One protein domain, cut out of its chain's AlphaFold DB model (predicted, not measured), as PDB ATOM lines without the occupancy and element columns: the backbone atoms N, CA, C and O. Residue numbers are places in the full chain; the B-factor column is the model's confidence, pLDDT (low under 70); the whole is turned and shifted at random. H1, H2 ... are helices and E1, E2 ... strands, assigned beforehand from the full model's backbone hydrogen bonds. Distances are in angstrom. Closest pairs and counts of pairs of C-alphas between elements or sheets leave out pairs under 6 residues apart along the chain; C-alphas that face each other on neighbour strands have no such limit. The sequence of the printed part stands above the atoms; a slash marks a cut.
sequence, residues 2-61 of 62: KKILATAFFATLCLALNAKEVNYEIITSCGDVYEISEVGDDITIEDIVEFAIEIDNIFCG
ATOM      1  N   LYS A   2      19.329  -8.189  32.807       51.34
ATOM      2  CA  LYS A   2      19.293  -6.813  32.244       51.34
ATOM      3  C   LYS A   2      20.444  -5.871  32.658       51.34
ATOM      4  O   LYS A   2      20.719  -4.922  31.941       51.34
ATOM      5  N   LYS A   3      21.113  -6.113  33.795       51.72
ATOM      6  CA  LYS A   3      22.120  -5.183  34.353       51.72
ATOM      7  C   LYS A   3      23.497  -5.240  33.669       51.72
ATOM      8  O   LYS A   3      24.224  -4.263  33.734       51.72
ATOM      9  N   ILE A   4      23.834  -6.354  33.014       55.28
ATOM     10  CA  ILE A   4      25.180  -6.598  32.454       55.28
ATOM     11  C   ILE A   4      25.366  -5.882  31.102       55.28
ATOM     12  O   ILE A   4      26.467  -5.470  30.757       55.28
ATOM     13  N   LEU A   5      24.280  -5.672  30.350       54.97
ATOM     14  CA  LEU A   5      24.337  -4.997  29.048       54.97
ATOM     15  C   LEU A   5      24.602  -3.487  29.176       54.97
ATOM     16  O   LEU A   5      25.273  -2.909  28.330       54.97
ATOM     17  N   ALA A   6      24.123  -2.852  30.252       58.34
ATOM     18  CA  ALA A   6      24.285  -1.412  30.454       58.34
ATOM     19  C   ALA A   6      25.740  -1.014  30.754       58.34
ATOM     20  O   ALA A   6      26.195   0.046  30.333       58.34
ATOM     21  N   THR A   7      26.487  -1.874  31.450       58.00
ATOM     22  CA  THR A   7      27.875  -1.595  31.845       58.00
ATOM     23  C   THR A   7      28.850  -1.670  30.672       58.00
ATOM     24  O   THR A   7      29.780  -0.873  30.610       58.00
ATOM     25  N   ALA A   8      28.619  -2.565  29.706       59.44
ATOM     26  CA  ALA A   8      29.443  -2.647  28.495       59.44
ATOM     27  C   ALA A   8      29.239  -1.435  27.565       59.44
ATOM     28  O   ALA A   8      30.191  -0.932  26.969       59.44
ATOM     29  N   PHE A   9      28.006  -0.923  27.491       59.56
ATOM     30  CA  PHE A   9      27.683   0.280  26.722       59.56
ATOM     31  C   PHE A   9      28.340   1.536  27.309       59.56
ATOM     32  O   PHE A   9      28.837   2.383  26.579       59.56
ATOM     33  N   PHE A  10      28.390   1.643  28.639       59.62
ATOM     34  CA  PHE A  10      29.032   2.778  29.305       59.62
ATOM     35  C   PHE A  10      30.558   2.774  29.134       59.62
ATOM     36  O   PHE A  10      31.153   3.820  28.897       59.62
ATOM     37  N   ALA A  11      31.190   1.598  29.204       59.41
ATOM     38  CA  ALA A  11      32.637   1.467  29.022       59.41
ATOM     39  C   ALA A  11      33.087   1.804  27.589       59.41
ATOM     40  O   ALA A  11      34.100   2.471  27.404       59.41
ATOM     41  N   THR A  12      32.317   1.390  26.578       57.59
ATOM     42  CA  THR A  12      32.600   1.711  25.166       57.59
ATOM     43  C   THR A  12      32.397   3.193  24.857       57.59
ATOM     44  O   THR A  12      33.219   3.781  24.159       57.59
ATOM     45  N   LEU A  13      31.374   3.827  25.441       57.66
ATOM     46  CA  LEU A  13      31.155   5.270  25.308       57.66
ATOM     47  C   LEU A  13      32.322   6.084  25.896       57.66
ATOM     48  O   LEU A  13      32.767   7.052  25.289       57.66
ATOM     49  N   CYS A  14      32.853   5.674  27.052       58.00
ATOM     50  CA  CYS A  14      33.989   6.346  27.685       58.00
ATOM     51  C   CYS A  14      35.277   6.285  26.849       58.00
ATOM     52  O   CYS A  14      36.028   7.253  26.858       58.00
ATOM     53  N   LEU A  15      35.544   5.192  26.130       57.91
ATOM     54  CA  LEU A  15      36.748   5.076  25.295       57.91
ATOM     55  C   LEU A  15      36.714   6.044  24.105       57.91
ATOM     56  O   LEU A  15      37.707   6.709  23.837       57.91
ATOM     57  N   ALA A  16      35.555   6.197  23.458       60.00
ATOM     58  CA  ALA A  16      35.392   7.116  22.331       60.00
ATOM     59  C   ALA A  16      35.519   8.600  22.732       60.00
ATOM     60  O   ALA A  16      36.007   9.406  21.953       60.00
ATOM     61  N   LEU A  17      35.104   8.966  23.951       56.19
ATOM     62  CA  LEU A  17      35.173  10.349  24.449       56.19
ATOM     63  C   LEU A  17      36.583  10.808  24.858       56.19
ATOM     64  O   LEU A  17      36.804  12.009  24.975       56.19
ATOM     65  N   ASN A  18      37.510   9.879  25.110       58.91
ATOM     66  CA  ASN A  18      38.903  10.204  25.443       58.91
ATOM     67  C   ASN A  18      39.830  10.163  24.221       58.91
ATOM     68  O   ASN A  18      41.024  10.424  24.359       58.91
ATOM     69  N   ALA A  19      39.301   9.832  23.042       61.38
ATOM     70  CA  ALA A  19      40.058   9.879  21.807       61.38
ATOM     71  C   ALA A  19      40.410  11.339  21.496       61.38
ATOM     72  O   ALA A  19      39.529  12.183  21.323       61.38
ATOM     73  N   LYS A  20      41.706  11.650  21.480       65.06
ATOM     74  CA  LYS A  20      42.185  12.972  21.094       65.06
ATOM     75  C   LYS A  20      42.006  13.102  19.585       65.06
ATOM     76  O   LYS A  20      42.540  12.297  18.831       65.06
ATOM     77  N   GLU A  21      41.220  14.088  19.173       68.62
ATOM     78  CA  GLU A  21      41.159  14.497  17.776       68.62
ATOM     79  C   GLU A  21      42.415  15.306  17.472       68.62
ATOM     80  O   GLU A  21      42.741  16.261  18.192       68.62
ATOM     81  N   VAL A  22      43.135  14.901  16.434       68.25
ATOM     82  CA  VAL A  22      44.294  15.632  15.955       68.25
ATOM     83  C   VAL A  22      44.127  15.931  14.480       68.25
ATOM     84  O   VAL A  22      43.866  15.047  13.670       68.25
ATOM     85  N   ASN A  23      44.249  17.220  14.175       74.94
ATOM     86  CA  ASN A  23      44.142  17.759  12.835       74.94
ATOM     87  C   ASN A  23      45.527  18.263  12.426       74.94
ATOM     88  O   ASN A  23      46.073  19.156  13.083       74.94
ATOM     89  N   TYR A  24      46.091  17.671  11.377       74.94
ATOM     90  CA  TYR A  24      47.383  18.040  10.809       74.94
ATOM     91  C   TYR A  24      47.209  18.503   9.370       74.94
ATOM     92  O   TYR A  24      46.450  17.914   8.607       74.94
ATOM     93  N   GLU A  25      47.948  19.542   9.004       84.44
ATOM     94  CA  GLU A  25      48.048  20.021   7.633       84.44
ATOM     95  C   GLU A  25      49.474  19.760   7.148       84.44
ATOM     96  O   GLU A  25      50.443  20.199   7.776       84.44
ATOM     97  N   ILE A  26      49.604  19.020   6.051       81.81
ATOM     98  CA  ILE A  26      50.875  18.753   5.384       81.81
ATOM     99  C   ILE A  26      50.886  19.539   4.087       81.81
ATOM    100  O   ILE A  26      50.038  19.341   3.220       81.81
ATOM    101  N   ILE A  27      51.864  20.432   3.970       85.88
ATOM    102  CA  ILE A  27      52.127  21.185   2.749       85.88
ATOM    103  C   ILE A  27      53.283  20.486   2.039       85.88
ATOM    104  O   ILE A  27      54.382  20.413   2.592       85.88
ATOM    105  N   THR A  28      53.031  19.967   0.843       84.50
ATOM    106  CA  THR A  28      54.043  19.285   0.030       84.50
ATOM    107  C   THR A  28      55.011  20.284  -0.608       84.50
ATOM    108  O   THR A  28      54.722  21.479  -0.737       84.50
ATOM    109  N   SER A  29      56.167  19.806  -1.054       86.00
ATOM    110  CA  SER A  29      57.199  20.562  -1.766       86.00
ATOM    111  C   SER A  29      56.700  21.130  -3.097       86.00
ATOM    112  O   SER A  29      57.139  22.204  -3.516       86.00
ATOM    113  N   CYS A  30      55.725  20.470  -3.728       87.00
ATOM    114  CA  CYS A  30      55.034  20.956  -4.920       87.00
ATOM    115  C   CYS A  30      53.860  21.910  -4.620       87.00
ATOM    116  O   CYS A  30      53.291  22.483  -5.552       87.00
ATOM    117  N   GLY A  31      53.568  22.173  -3.341       84.44
ATOM    118  CA  GLY A  31      52.599  23.175  -2.892       84.44
ATOM    119  C   GLY A  31      51.168  22.664  -2.728       84.44
ATOM    120  O   GLY A  31      50.258  23.483  -2.578       84.44
ATOM    121  N   ASP A  32      50.965  21.348  -2.748       83.75
ATOM    122  CA  ASP A  32      49.678  20.736  -2.434       83.75
ATOM    123  C   ASP A  32      49.471  20.680  -0.916       83.75
ATOM    124  O   ASP A  32      50.419  20.564  -0.140       83.75
ATOM    125  N   VAL A  33      48.212  20.777  -0.490       85.00
ATOM    126  CA  VAL A  33      47.824  20.765   0.923       85.00
ATOM    127  C   VAL A  33      47.028  19.501   1.212       85.00
ATOM    128  O   VAL A  33      46.033  19.225   0.537       85.00
ATOM    129  N   TYR A  34      47.450  18.754   2.228       79.38
ATOM    130  CA  TYR A  34      46.788  17.538   2.680       79.38
ATOM    131  C   TYR A  34      46.397  17.649   4.155       79.38
ATOM    132  O   TYR A  34      47.251  17.797   5.028       79.38
ATOM    133  N   GLU A  35      45.095  17.576   4.426       83.50
ATOM    134  CA  GLU A  35      44.548  17.597   5.782       83.50
ATOM    135  C   GLU A  35      44.325  16.168   6.283       83.50
ATOM    136  O   GLU A  35      43.638  15.362   5.650       83.50
ATOM    137  N   ILE A  36      44.892  15.864   7.446       75.38
ATOM    138  CA  ILE A  36      44.697  14.608   8.163       75.38
ATOM    139  C   ILE A  36      43.890  14.921   9.411       75.38
ATOM    140  O   ILE A  36      44.340  15.682  10.268       75.38
ATOM    141  N   SER A  37      42.724  14.294   9.521       75.31
ATOM    142  CA  SER A  37      41.897  14.318  10.723       75.31
ATOM    143  C   SER A  37      41.813  12.907  11.280       75.31
ATOM    144  O   SER A  37      41.078  12.073  10.748       75.31
ATOM    145  N   GLU A  38      42.555  12.636  12.349       67.56
ATOM    146  CA  GLU A  38      42.512  11.349  13.041       67.56
ATOM    147  C   GLU A  38      42.001  11.497  14.473       67.56
ATOM    148  O   GLU A  38      42.230  12.492  15.164       67.56
ATOM    149  N   VAL A  39      41.253  10.484  14.913       59.91
ATOM    150  CA  VAL A  39      40.623  10.425  16.231       59.91
ATOM    151  C   VAL A  39      41.078   9.146  16.916       59.91
ATOM    152  O   VAL A  39      40.655   8.057  16.532       59.91
ATOM    153  N   GLY A  40      41.868   9.282  17.982       56.88
ATOM    154  CA  GLY A  40      42.094   8.195  18.938       56.88
ATOM    155  C   GLY A  40      43.434   7.473  18.885       56.88
ATOM    156  O   GLY A  40      43.630   6.620  19.748       56.88
ATOM    157  N   ASP A  41      44.346   7.836  17.983       60.41
ATOM    158  CA  ASP A  41      45.711   7.307  17.994       60.41
ATOM    159  C   ASP A  41      46.705   8.273  18.658       60.41
ATOM    160  O   ASP A  41      46.611   9.499  18.537       60.41
ATOM    161  N   ASP A  42      47.656   7.699  19.401       68.50
ATOM    162  CA  ASP A  42      48.830   8.397  19.938       68.50
ATOM    163  C   ASP A  42      49.818   8.622  18.783       68.50
ATOM    164  O   ASP A  42      50.836   7.945  18.657       68.50
ATOM    165  N   ILE A  43      49.479   9.556  17.895       69.25
ATOM    166  CA  ILE A  43      50.336   9.946  16.774       69.25
ATOM    167  C   ILE A  43      51.556  10.674  17.339       69.25
ATOM    168  O   ILE A  43      51.433  11.708  18.012       69.25
ATOM    169  N   THR A  44      52.746  10.140  17.076       77.88
ATOM    170  CA  THR A  44      53.998  10.795  17.451       77.88
ATOM    171  C   THR A  44      54.415  11.822  16.400       77.88
ATOM    172  O   THR A  44      53.913  11.859  15.280       77.88
ATOM    173  N   ILE A  45      55.364  12.691  16.757       76.00
ATOM    174  CA  ILE A  45      55.941  13.635  15.789       76.00
ATOM    175  C   ILE A  45      56.697  12.880  14.687       76.00
ATOM    176  O   ILE A  45      56.698  13.330  13.544       76.00
ATOM    177  N   GLU A  46      57.319  11.744  15.014       80.56
ATOM    178  CA  GLU A  46      58.039  10.926  14.038       80.56
ATOM    179  C   GLU A  46      57.103  10.360  12.961       80.56
ATOM    180  O   GLU A  46      57.422  10.482  11.779       80.56
ATOM    181  N   ASP A  47      55.925   9.856  13.349       81.38
ATOM    182  CA  ASP A  47      54.933   9.312  12.409       81.38
ATOM    183  C   ASP A  47      54.473  10.369  11.389       81.38
ATOM    184  O   ASP A  47      54.343  10.093  10.199       81.38
ATOM    185  N   ILE A  48      54.285  11.616  11.837       78.88
ATOM    186  CA  ILE A  48      53.873  12.731  10.968       78.88
ATOM    187  C   ILE A  48      54.974  13.078   9.967       78.88
ATOM    188  O   ILE A  48      54.682  13.382   8.812       78.88
ATOM    189  N   VAL A  49      56.236  13.065  10.401       83.50
ATOM    190  CA  VAL A  49      57.378  13.365   9.528       83.50
ATOM    191  C   VAL A  49      57.542  12.277   8.471       83.50
ATOM    192  O   VAL A  49      57.753  12.601   7.303       83.50
ATOM    193  N   GLU A  50      57.421  11.007   8.854       87.50
ATOM    194  CA  GLU A  50      57.491   9.887   7.911       87.50
ATOM    195  C   GLU A  50      56.339   9.941   6.900       87.50
ATOM    196  O   GLU A  50      56.575   9.863   5.693       87.50
ATOM    197  N   PHE A  51      55.118  10.208   7.369       85.06
ATOM    198  CA  PHE A  51      53.957  10.375   6.499       85.06
ATOM    199  C   PHE A  51      54.081  11.589   5.564       85.06
ATOM    200  O   PHE A  51      53.716  11.508   4.393       85.06
ATOM    201  N   ALA A  52      54.645  12.706   6.035       82.94
ATOM    202  CA  ALA A  52      54.897  13.875   5.194       82.94
ATOM    203  C   ALA A  52      55.867  13.560   4.048       82.94
ATOM    204  O   ALA A  52      55.619  13.984   2.923       82.94
ATOM    205  N   ILE A  53      56.927  12.786   4.307       87.00
ATOM    206  CA  ILE A  53      57.879  12.340   3.276       87.00
ATOM    207  C   ILE A  53      57.194  11.413   2.265       87.00
ATOM    208  O   ILE A  53      57.421  11.534   1.063       87.00
ATOM    209  N   GLU A  54      56.351  10.488   2.727       87.12
ATOM    210  CA  GLU A  54      55.603   9.592   1.839       87.12
ATOM    211  C   GLU A  54      54.650  10.369   0.922       87.12
ATOM    212  O   GLU A  54      54.657  10.160  -0.293       87.12
ATOM    213  N   ILE A  55      53.874  11.300   1.480       85.56
ATOM    214  CA  ILE A  55      52.983  12.177   0.714       85.56
ATOM    215  C   ILE A  55      53.788  13.009  -0.289       85.56
ATOM    216  O   ILE A  55      53.409  13.081  -1.459       85.56
ATOM    217  N   ASP A  56      54.924  13.576   0.114       87.00
ATOM    218  CA  ASP A  56      55.770  14.354  -0.792       87.00
ATOM    219  C   ASP A  56      56.258  13.522  -1.986       87.00
ATOM    220  O   ASP A  56      56.123  13.935  -3.138       87.00
ATOM    221  N   ASN A  57      56.711  12.293  -1.738       86.00
ATOM    222  CA  ASN A  57      57.135  11.376  -2.796       86.00
ATOM    223  C   ASN A  57      55.975  10.954  -3.711       86.00
ATOM    224  O   ASN A  57      56.156  10.837  -4.921       86.00
ATOM    225  N   ILE A  58      54.774  10.722  -3.170       84.44
ATOM    226  CA  ILE A  58      53.604  10.317  -3.966       84.44
ATOM    227  C   ILE A  58      53.157  11.441  -4.905       84.44
ATOM    228  O   ILE A  58      52.851  11.178  -6.071       84.44
ATOM    229  N   PHE A  59      53.079  12.671  -4.399       82.69
ATOM    230  CA  PHE A  59      52.522  13.799  -5.146       82.69
ATOM    231  C   PHE A  59      53.567  14.521  -5.995       82.69
ATOM    232  O   PHE A  59      53.268  14.921  -7.122       82.69
ATOM    233  N   CYS A  60      54.788  14.661  -5.485       84.75
ATOM    234  CA  CYS A  60      55.834  15.461  -6.112       84.75
ATOM    235  C   CYS A  60      56.938  14.604  -6.767       84.75
ATOM    236  O   CYS A  60      57.623  15.100  -7.663       84.75
ATOM    237  N   GLY A  61      57.046  13.312  -6.429       70.81
ATOM    238  CA  GLY A  61      57.839  12.332  -7.182       70.81
ATOM    239  C   GLY A  61      59.358  12.454  -7.049       70.81
ATOM    240  O   GLY A  61      60.048  12.191  -8.039       70.81
TER     241      GLY A  61
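This is residues 2 to 61 of the 62 residues of an uncharacterized protein of Prevotella bryantii B14 (UniProt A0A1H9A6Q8). A two-stranded hairpin, E1 and E2, has helix H2 folded back loosely near it, mainly by E1, while helix H1 sticks out from the hairpin's other end with residues 2 to 14. The 60 printed residues run H1, E1, E2, H2; the sheet is antiparallel, the class mixed, and the rod, 58 by 18 by 15 A, is extended, with a radius of gyration of the C-alphas of 17.8 A.

H1, residues 2 to 17, is apart from E2, residues 33 to 39, and from H2, residues 45 to 60. E1, residues 21 to 27, and E2 form a hairpin at 164 degrees; N 24 and O 36 are within hydrogen-bond range at 2.9 A. The closest C-alphas of E1 and H2, Ile 26 and Ala 52, are 6.3 A apart. Every O i to N i+4 pair is within hydrogen-bond range in H2, and 9 of 12 in H1.

H1 spans 24.6 A from C-alpha 2 at (19.293, -6.813, 32.244), E1 and E2 19.8 A each, and H2 22.0 A to C-alpha 60 at (55.834, 15.461, -6.112).

The farthest C-alphas, Lys 2 and Cys 30, are 58.6 A apart. The printed part has no cut, and its three links are tight. pLDDT is under 70 in residues 2 to 22 and 38 to 43.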